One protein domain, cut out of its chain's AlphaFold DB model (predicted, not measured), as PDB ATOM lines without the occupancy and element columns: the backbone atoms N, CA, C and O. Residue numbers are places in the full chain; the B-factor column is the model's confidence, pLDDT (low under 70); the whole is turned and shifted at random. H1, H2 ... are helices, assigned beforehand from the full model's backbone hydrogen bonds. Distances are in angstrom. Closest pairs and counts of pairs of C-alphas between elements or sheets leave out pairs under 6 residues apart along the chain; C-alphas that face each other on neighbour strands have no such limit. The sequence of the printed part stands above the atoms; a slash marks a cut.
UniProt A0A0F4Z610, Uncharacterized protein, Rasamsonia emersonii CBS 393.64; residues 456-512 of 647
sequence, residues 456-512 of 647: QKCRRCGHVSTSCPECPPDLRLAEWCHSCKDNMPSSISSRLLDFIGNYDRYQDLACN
ATOM      1  N   GLN A 456      23.993 -49.626   1.552       91.31
ATOM      2  CA  GLN A 456      25.046 -48.633   1.759       91.31
ATOM      3  C   GLN A 456      25.113 -48.251   3.239       91.31
ATOM      4  O   GLN A 456      24.097 -47.907   3.849       91.31
ATOM      5  N   LYS A 457      26.309 -48.326   3.827       95.88
ATOM      6  CA  LYS A 457      26.555 -48.058   5.250       95.88
ATOM      7  C   LYS A 457      27.519 -46.896   5.397       95.88
ATOM      8  O   LYS A 457      28.537 -46.845   4.718       95.88
ATOM      9  N   CYS A 458      27.234 -45.983   6.321       95.44
ATOM     10  CA  CYS A 458      28.151 -44.890   6.609       95.44
ATOM     11  C   CYS A 458      29.478 -45.428   7.166       95.44
ATOM     12  O   CYS A 458      29.483 -46.093   8.205       95.44
ATOM     13  N   ARG A 459      30.611 -45.070   6.543       92.81
ATOM     14  CA  ARG A 459      31.951 -45.551   6.944       92.81
ATOM     15  C   ARG A 459      32.336 -45.250   8.395       92.81
ATOM     16  O   ARG A 459      33.215 -45.916   8.932       92.81
ATOM     17  N   ARG A 460      31.721 -44.241   9.023       93.75
ATOM     18  CA  ARG A 460      32.078 -43.771  10.372       93.75
ATOM     19  C   ARG A 460      31.292 -44.440  11.503       93.75
ATOM     20  O   ARG A 460      31.830 -44.566  12.596       93.75
ATOM     21  N   CYS A 461      30.045 -44.847  11.263       96.00
ATOM     22  CA  CYS A 461      29.150 -45.379  12.303       96.00
ATOM     23  C   CYS A 461      28.388 -46.656  11.903       96.00
ATOM     24  O   CYS A 461      27.609 -47.170  12.697       96.00
ATOM     25  N   GLY A 462      28.560 -47.162  10.676       95.69
ATOM     26  CA  GLY A 462      27.877 -48.360  10.175       95.69
ATOM     27  C   GLY A 462      26.385 -48.183   9.848       95.69
ATOM     28  O   GLY A 462      25.770 -49.121   9.345       95.69
ATOM     29  N   HIS A 463      25.811 -47.000  10.097       96.44
ATOM     30  CA  HIS A 463      24.405 -46.674   9.840       96.44
ATOM     31  C   HIS A 463      24.020 -46.915   8.373       96.44
ATOM     32  O   HIS A 463      24.665 -46.378   7.470       96.44
ATOM     33  N   VAL A 464      22.956 -47.689   8.142       96.25
ATOM     34  CA  VAL A 464      22.447 -48.008   6.800       96.25
ATOM     35  C   VAL A 464      21.728 -46.789   6.217       96.25
ATOM     36  O   VAL A 464      20.635 -46.430   6.648       96.25
ATOM     37  N   SER A 465      22.345 -46.147   5.226       94.75
ATOM     38  CA  SER A 465      21.835 -44.909   4.634       94.75
ATOM     39  C   SER A 465      20.720 -45.149   3.612       94.75
ATOM     40  O   SER A 465      19.930 -44.240   3.367       94.75
ATOM     41  N   THR A 466      20.593 -46.361   3.053       93.00
ATOM     42  CA  THR A 466      19.504 -46.713   2.121       93.00
ATOM     43  C   THR A 466      18.129 -46.689   2.789       93.00
ATOM     44  O   THR A 466      17.189 -46.148   2.208       93.00
ATOM     45  N   SER A 467      18.025 -47.213   4.015       93.56
ATOM     46  CA  SER A 467      16.783 -47.326   4.794       93.56
ATOM     47  C   SER A 467      16.474 -46.113   5.681       93.56
ATOM     48  O   SER A 467      15.476 -46.124   6.395       93.56
ATOM     49  N   CYS A 468      17.320 -45.079   5.684       94.00
ATOM     50  CA  CYS A 468      17.128 -43.895   6.520       94.00
ATOM     51  C   CYS A 468      16.483 -42.748   5.718       94.00
ATOM     52  O   CYS A 468      17.119 -42.255   4.780       94.00
ATOM     53  N   PRO A 469      15.274 -42.269   6.075       93.69
ATOM     54  CA  PRO A 469      14.637 -41.151   5.371       93.69
ATOM     55  C   PRO A 469      15.421 -39.839   5.530       93.69
ATOM     56  O   PRO A 469      15.496 -39.049   4.596       93.69
ATOM     57  N   GLU A 470      16.085 -39.645   6.672       96.06
ATOM     58  CA  GLU A 470      16.892 -38.456   6.981       96.06
ATOM     59  C   GLU A 470      18.276 -38.451   6.304       96.06
ATOM     60  O   GLU A 470      19.008 -37.472   6.407       96.06
ATOM     61  N   CYS A 471      18.684 -39.526   5.616       94.44
ATOM     62  CA  CYS A 471      19.921 -39.537   4.831       94.44
ATOM     63  C   CYS A 471      19.659 -39.049   3.392       94.44
ATOM     64  O   CYS A 471      19.208 -39.864   2.574       94.44
ATOM     65  N   PRO A 472      19.965 -37.780   3.035       91.06
ATOM     66  CA  PRO A 472      19.810 -37.284   1.667       91.06
ATOM     67  C   PRO A 472      20.694 -38.068   0.682       91.06
ATOM     68  O   PRO A 472      21.773 -38.532   1.067       91.06
ATOM     69  N   PRO A 473      20.258 -38.229  -0.583       88.38
ATOM     70  CA  PRO A 473      20.883 -39.137  -1.548       88.38
ATOM     71  C   PRO A 473      22.365 -38.839  -1.803       88.38
ATOM     72  O   PRO A 473      23.158 -39.770  -1.931       88.38
ATOM     73  N   ASP A 474      22.769 -37.570  -1.786       88.00
ATOM     74  CA  ASP A 474      24.140 -37.157  -2.114       88.00
ATOM     75  C   ASP A 474      25.153 -37.564  -1.027       88.00
ATOM     76  O   ASP A 474      26.307 -37.872  -1.324       88.00
ATOM     77  N   LEU A 475      24.713 -37.683   0.235       88.19
ATOM     78  CA  LEU A 475      25.533 -38.280   1.299       88.19
ATOM     79  C   LEU A 475      25.647 -39.804   1.154       88.19
ATOM     80  O   LEU A 475      26.665 -40.372   1.552       88.19
ATOM     81  N   ARG A 476      24.643 -40.470   0.557       86.56
ATOM     82  CA  ARG A 476      24.676 -41.923   0.306       86.56
ATOM     83  C   ARG A 476      25.774 -42.270  -0.700       86.56
ATOM     84  O   ARG A 476      26.524 -43.206  -0.449       86.56
ATOM     85  N   LEU A 477      25.909 -41.477  -1.770       84.31
ATOM     86  CA  LEU A 477      26.969 -41.612  -2.785       84.31
ATOM     87  C   LEU A 477      28.384 -41.478  -2.199       84.31
ATOM     88  O   LEU A 477      29.313 -42.121  -2.676       84.31
ATOM     89  N   ALA A 478      28.547 -40.670  -1.150       86.81
ATOM     90  CA  ALA A 478      29.828 -40.457  -0.476       86.81
ATOM     91  C   ALA A 478      30.080 -41.396   0.728       86.81
ATOM     92  O   ALA A 478      31.100 -41.255   1.402       86.81
ATOM     93  N   GLU A 479      29.164 -42.327   1.025       92.12
ATOM     94  CA  GLU A 479      29.186 -43.222   2.197       92.12
ATOM     95  C   GLU A 479      29.150 -42.504   3.574       92.12
ATOM     96  O   GLU A 479      29.773 -42.940   4.554       92.12
ATOM     97  N   TRP A 480      28.367 -41.421   3.688       93.81
ATOM     98  CA  TRP A 480      28.082 -40.713   4.950       93.81
ATOM     99  C   TRP A 480      26.585 -40.756   5.322       93.81
ATOM    100  O   TRP A 480      25.718 -40.968   4.477       93.81
ATOM    101  N   CYS A 481      26.268 -40.551   6.605       96.31
ATOM    102  CA  CYS A 481      24.902 -40.307   7.090       96.31
ATOM    103  C   CYS A 481      24.756 -38.871   7.618       96.31
ATOM    104  O   CYS A 481      25.761 -38.219   7.916       96.31
ATOM    105  N   HIS A 482      23.513 -38.400   7.784       94.44
ATOM    106  CA  HIS A 482      23.209 -37.067   8.328       94.44
ATOM    107  C   HIS A 482      23.942 -36.814   9.661       94.44
ATOM    108  O   HIS A 482      24.714 -35.872   9.778       94.44
ATOM    109  N   SER A 483      23.842 -37.735  10.620       94.88
ATOM    110  CA  SER A 483      24.373 -37.588  11.984       94.88
ATOM    111  C   SER A 483      25.909 -37.660  12.068       94.88
ATOM    112  O   SER A 483      26.504 -37.269  13.074       94.88
ATOM    113  N   CYS A 484      26.580 -38.108  10.999       95.94
ATOM    114  CA  CYS A 484      28.039 -38.036  10.859       95.94
ATOM    115  C   CYS A 484      28.536 -36.804  10.087       95.94
ATOM    116  O   CYS A 484      29.743 -36.543  10.134       95.94
ATOM    117  N   LYS A 485      27.648 -36.068   9.401       92.25
ATOM    118  CA  LYS A 485      27.965 -34.829   8.674       92.25
ATOM    119  C   LYS A 485      28.332 -33.707   9.640       92.25
ATOM    120  O   LYS A 485      29.371 -33.081   9.476       92.25
ATOM    121  N   ASP A 486      27.528 -33.498  10.675       86.88
ATOM    122  CA  ASP A 486      27.685 -32.331  11.558       86.88
ATOM    123  C   ASP A 486      28.861 -32.505  12.537       86.88
ATOM    124  O   ASP A 486      29.519 -31.545  12.925       86.88
ATOM    125  N   ASN A 487      29.221 -33.757  12.841       90.81
ATOM    126  CA  ASN A 487      30.430 -34.124  13.585       90.81
ATOM    127  C   ASN A 487      31.697 -34.221  12.701       90.81
ATOM    128  O   ASN A 487      32.704 -34.808  13.121       90.81
ATOM    129  N   MET A 488      31.657 -33.774  11.443       87.62
ATOM    130  CA  MET A 488      32.768 -33.901  10.494       87.62
ATOM    131  C   MET A 488      33.827 -32.800  10.699       87.62
ATOM    132  O   MET A 488      33.471 -31.625  10.766       87.62
ATOM    133  N   PRO A 489      35.136 -33.127  10.726       90.88
ATOM    134  CA  PRO A 489      36.189 -32.114  10.693       90.88
ATOM    135  C   PRO A 489      36.036 -31.194   9.474       90.88
ATOM    136  O   PRO A 489      35.807 -31.675   8.362       90.88
ATOM    137  N   SER A 490      36.212 -29.885   9.660       81.62
ATOM    138  CA  SER A 490      36.011 -28.864   8.614       81.62
ATOM    139  C   SER A 490      36.807 -29.135   7.328       81.62
ATOM    140  O   SER A 490      36.296 -28.934   6.228       81.62
ATOM    141  N   SER A 491      38.017 -29.684   7.454       81.38
ATOM    142  CA  SER A 491      38.882 -30.093   6.337       81.38
ATOM    143  C   SER A 491      38.357 -31.281   5.518       81.38
ATOM    144  O   SER A 491      38.727 -31.427   4.353       81.38
ATOM    145  N   ILE A 492      37.498 -32.126   6.097       81.88
ATOM    146  CA  ILE A 492      36.792 -33.200   5.382       81.88
ATOM    147  C   ILE A 492      35.460 -32.666   4.842       81.88
ATOM    148  O   ILE A 492      35.126 -32.957   3.699       81.88
ATOM    149  N   SER A 493      34.759 -31.814   5.599       87.12
ATOM    150  CA  SER A 493      33.500 -31.183   5.168       87.12
ATOM    151  C   SER A 493      33.682 -30.349   3.894       87.12
ATOM    152  O   SER A 493      32.955 -30.540   2.923       87.12
ATOM    153  N   SER A 494      34.737 -29.529   3.829       82.00
ATOM    154  CA  SER A 494      35.116 -28.789   2.616       82.00
ATOM    155  C   SER A 494      35.358 -29.715   1.414       82.00
ATOM    156  O   SER A 494      34.854 -29.436   0.331       82.00
ATOM    157  N   ARG A 495      36.053 -30.846   1.603       80.69
ATOM    158  CA  ARG A 495      36.307 -31.830   0.532       80.69
ATOM    159  C   ARG A 495      35.060 -32.606   0.115       80.69
ATOM    160  O   ARG A 495      34.966 -33.006  -1.038       80.69
ATOM    161  N   LEU A 496      34.121 -32.840   1.029       82.06
ATOM    162  CA  LEU A 496      32.851 -33.492   0.722       82.06
ATOM    163  C   LEU A 496      31.925 -32.556  -0.065       82.06
ATOM    164  O   LEU A 496      31.290 -32.996  -1.016       82.06
ATOM    165  N   LEU A 497      31.879 -31.271   0.295       82.25
ATOM    166  CA  LEU A 497      31.130 -30.257  -0.450       82.25
ATOM    167  C   LEU A 497      31.735 -30.010  -1.838       82.25
ATOM    168  O   LEU A 497      30.987 -29.923  -2.805       82.25
ATOM    169  N   ASP A 498      33.064 -29.980  -1.952       79.25
ATOM    170  CA  ASP A 498      33.775 -29.916  -3.237       79.25
ATOM    171  C   ASP A 498      33.536 -31.177  -4.091       79.25
ATOM    172  O   ASP A 498      33.249 -31.074  -5.280       79.25
ATOM    173  N   PHE A 499      33.544 -32.374  -3.491       83.06
ATOM    174  CA  PHE A 499      33.193 -33.611  -4.195       83.06
ATOM    175  C   PHE A 499      31.745 -33.602  -4.702       83.06
ATOM    176  O   PHE A 499      31.525 -33.901  -5.868       83.06
ATOM    177  N   ILE A 500      30.768 -33.242  -3.860       83.94
ATOM    178  CA  ILE A 500      29.345 -33.199  -4.243       83.94
ATOM    179  C   ILE A 500      29.091 -32.098  -5.287       83.94
ATOM    180  O   ILE A 500      28.374 -32.335  -6.254       83.94
ATOM    181  N   GLY A 501      29.703 -30.920  -5.134       78.88
ATOM    182  CA  GLY A 501      29.570 -29.806  -6.078       78.88
ATOM    183  C   GLY A 501      30.175 -30.087  -7.456       78.88
ATOM    184  O   GLY A 501      29.645 -29.616  -8.457       78.88
ATOM    185  N   ASN A 502      31.237 -30.899  -7.515       77.50
ATOM    186  CA  ASN A 502      31.870 -31.347  -8.758       77.50
ATOM    187  C   ASN A 502      31.411 -32.756  -9.209       77.50
ATOM    188  O   ASN A 502      32.014 -33.325 -10.123       77.50
ATOM    189  N   TYR A 503      30.380 -33.349  -8.589       76.62
ATOM    190  CA  TYR A 503      29.893 -34.688  -8.943       76.62
ATOM    191  C   TYR A 503      29.049 -34.649 -10.223       76.62
ATOM    192  O   TYR A 503      27.818 -34.563 -10.186       76.62
ATOM    193  N   ASP A 504      29.705 -34.732 -11.381       78.06
ATOM    194  CA  ASP A 504      28.992 -34.856 -12.649       78.06
ATOM    195  C   ASP A 504      28.383 -36.259 -12.822       78.06
ATOM    196  O   ASP A 504      29.050 -37.240 -13.167       78.06
ATOM    197  N   ARG A 505      27.060 -36.331 -12.637       58.69
ATOM    198  CA  ARG A 505      26.254 -37.533 -12.878       58.69
ATOM    199  C   ARG A 505      26.328 -38.006 -14.339       58.69
ATOM    200  O   ARG A 505      26.190 -39.205 -14.572       58.69
ATOM    201  N   TYR A 506      26.566 -37.124 -15.316       53.16
ATOM    202  CA  TYR A 506      26.789 -37.536 -16.708       53.16
ATOM    203  C   TYR A 506      28.144 -38.219 -16.895       53.16
ATOM    204  O   TYR A 506      28.210 -39.208 -17.625       53.16
ATOM    205  N   GLN A 507      29.205 -37.755 -16.232       53.53
ATOM    206  CA  GLN A 507      30.519 -38.392 -16.307       53.53
ATOM    207  C   GLN A 507      30.509 -39.812 -15.722       53.53
ATOM    208  O   GLN A 507      31.076 -40.716 -16.334       53.53
ATOM    209  N   ASP A 508      29.813 -40.043 -14.605       50.41
ATOM    210  CA  ASP A 508      29.671 -41.388 -14.026       50.41
ATOM    211  C   ASP A 508      28.845 -42.326 -14.938       50.41
ATOM    212  O   ASP A 508      29.264 -43.448 -15.235       50.41
ATOM    213  N   LEU A 509      27.736 -41.837 -15.514       47.88
ATOM    214  CA  LEU A 509      26.961 -42.570 -16.531       47.88
ATOM    215  C   LEU A 509      27.777 -42.875 -17.803       47.88
ATOM    216  O   LEU A 509      27.654 -43.960 -18.376       47.88
ATOM    217  N   ALA A 510      28.631 -41.945 -18.242       51.84
ATOM    218  CA  ALA A 510      29.496 -42.116 -19.407       51.84
ATOM    219  C   ALA A 510      30.661 -43.087 -19.148       51.84
ATOM    220  O   ALA A 510      31.073 -43.803 -20.062       51.84
ATOM    221  N   CYS A 511      31.186 -43.143 -17.921       50.00
ATOM    222  CA  CYS A 511      32.257 -44.064 -17.545       50.00
ATOM    223  C   CYS A 511      31.766 -45.490 -17.249       50.00
ATOM    224  O   CYS A 511      32.501 -46.435 -17.542       50.00
ATOM    225  N   ASN A 512      30.545 -45.658 -16.729       42.25
ATOM    226  CA  ASN A 512      29.990 -46.972 -16.371       42.25
ATOM    227  C   ASN A 512      29.198 -47.657 -17.508       42.25
ATOM    228  O   ASN A 512      28.890 -48.840 -17.406       42.25
TER     229      ASN A 512
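AT A GLANCE: This is residues 456 to 512 of the 647 residues of an uncharacterized protein of Rasamsonia emersonii CBS 393.64 (UniProt A0A0F4Z610). A small head of loop, wound from residues 456 to 472 together with the short helices H1 and H2, has the longer helix H3 along one side of it, and beyond H3 residues 504 to 512, with H4, stick out as a free arm. The helices are loosely gathered, with no two of them clearly touching. The printed part has 57 residues with four named helices in the order H1, H2, H3, H4 and no named strand; its class is all helix. It is only just compact, close to loose, with a radius of gyration of the C-alphas of 11.9 A and spans of 32 by 27 by 16 A.

HOW THE PARTS SIT: After residues 456 to 472, which hold no named element, H1, residues 473 to 477, is close to but not clearly touching H2, residues 482 to 485; their closest C-alphas, those of Leu 475 and His 482, are 7.5 A apart. H2 is close to but not clearly touching H3, residues 490 to 501, with the closest C-alphas, Lys 485 and Ser 493, 7.5 A apart. H1 and H3 are also close but not clearly touching, at 6.9 A between their closest C-alphas, Asp 474 and Ile 500. H4, residues 505 to 512, is apart from H1, H2 and H3. In H1 and H4 every O i to N i+4 pair is within hydrogen-bond range, in H3 7 of 8 are, and H2 is too short for such a pair.

IN THESE COORDINATES: H1 begins at C-alpha 473 (20.883, -39.137, -1.548). H3 is 16.1 A long from first to last C-alpha and begins at C-alpha 490 (36.011, -28.864, 8.614). H4 is 10.7 A long and ends at C-alpha 512 (29.990, -46.972, -16.371).

THE WHOLE: The C-alphas farthest apart, Asn 487 and Ala 510, are 34.0 A apart. The body without residues 504 to 512 spans 26 by 21 by 15 A. The printed part has no cut, and its three links between helices are tight. Mean pLDDT of the printed part is 83.6, and residues 505 to 512 are under 70.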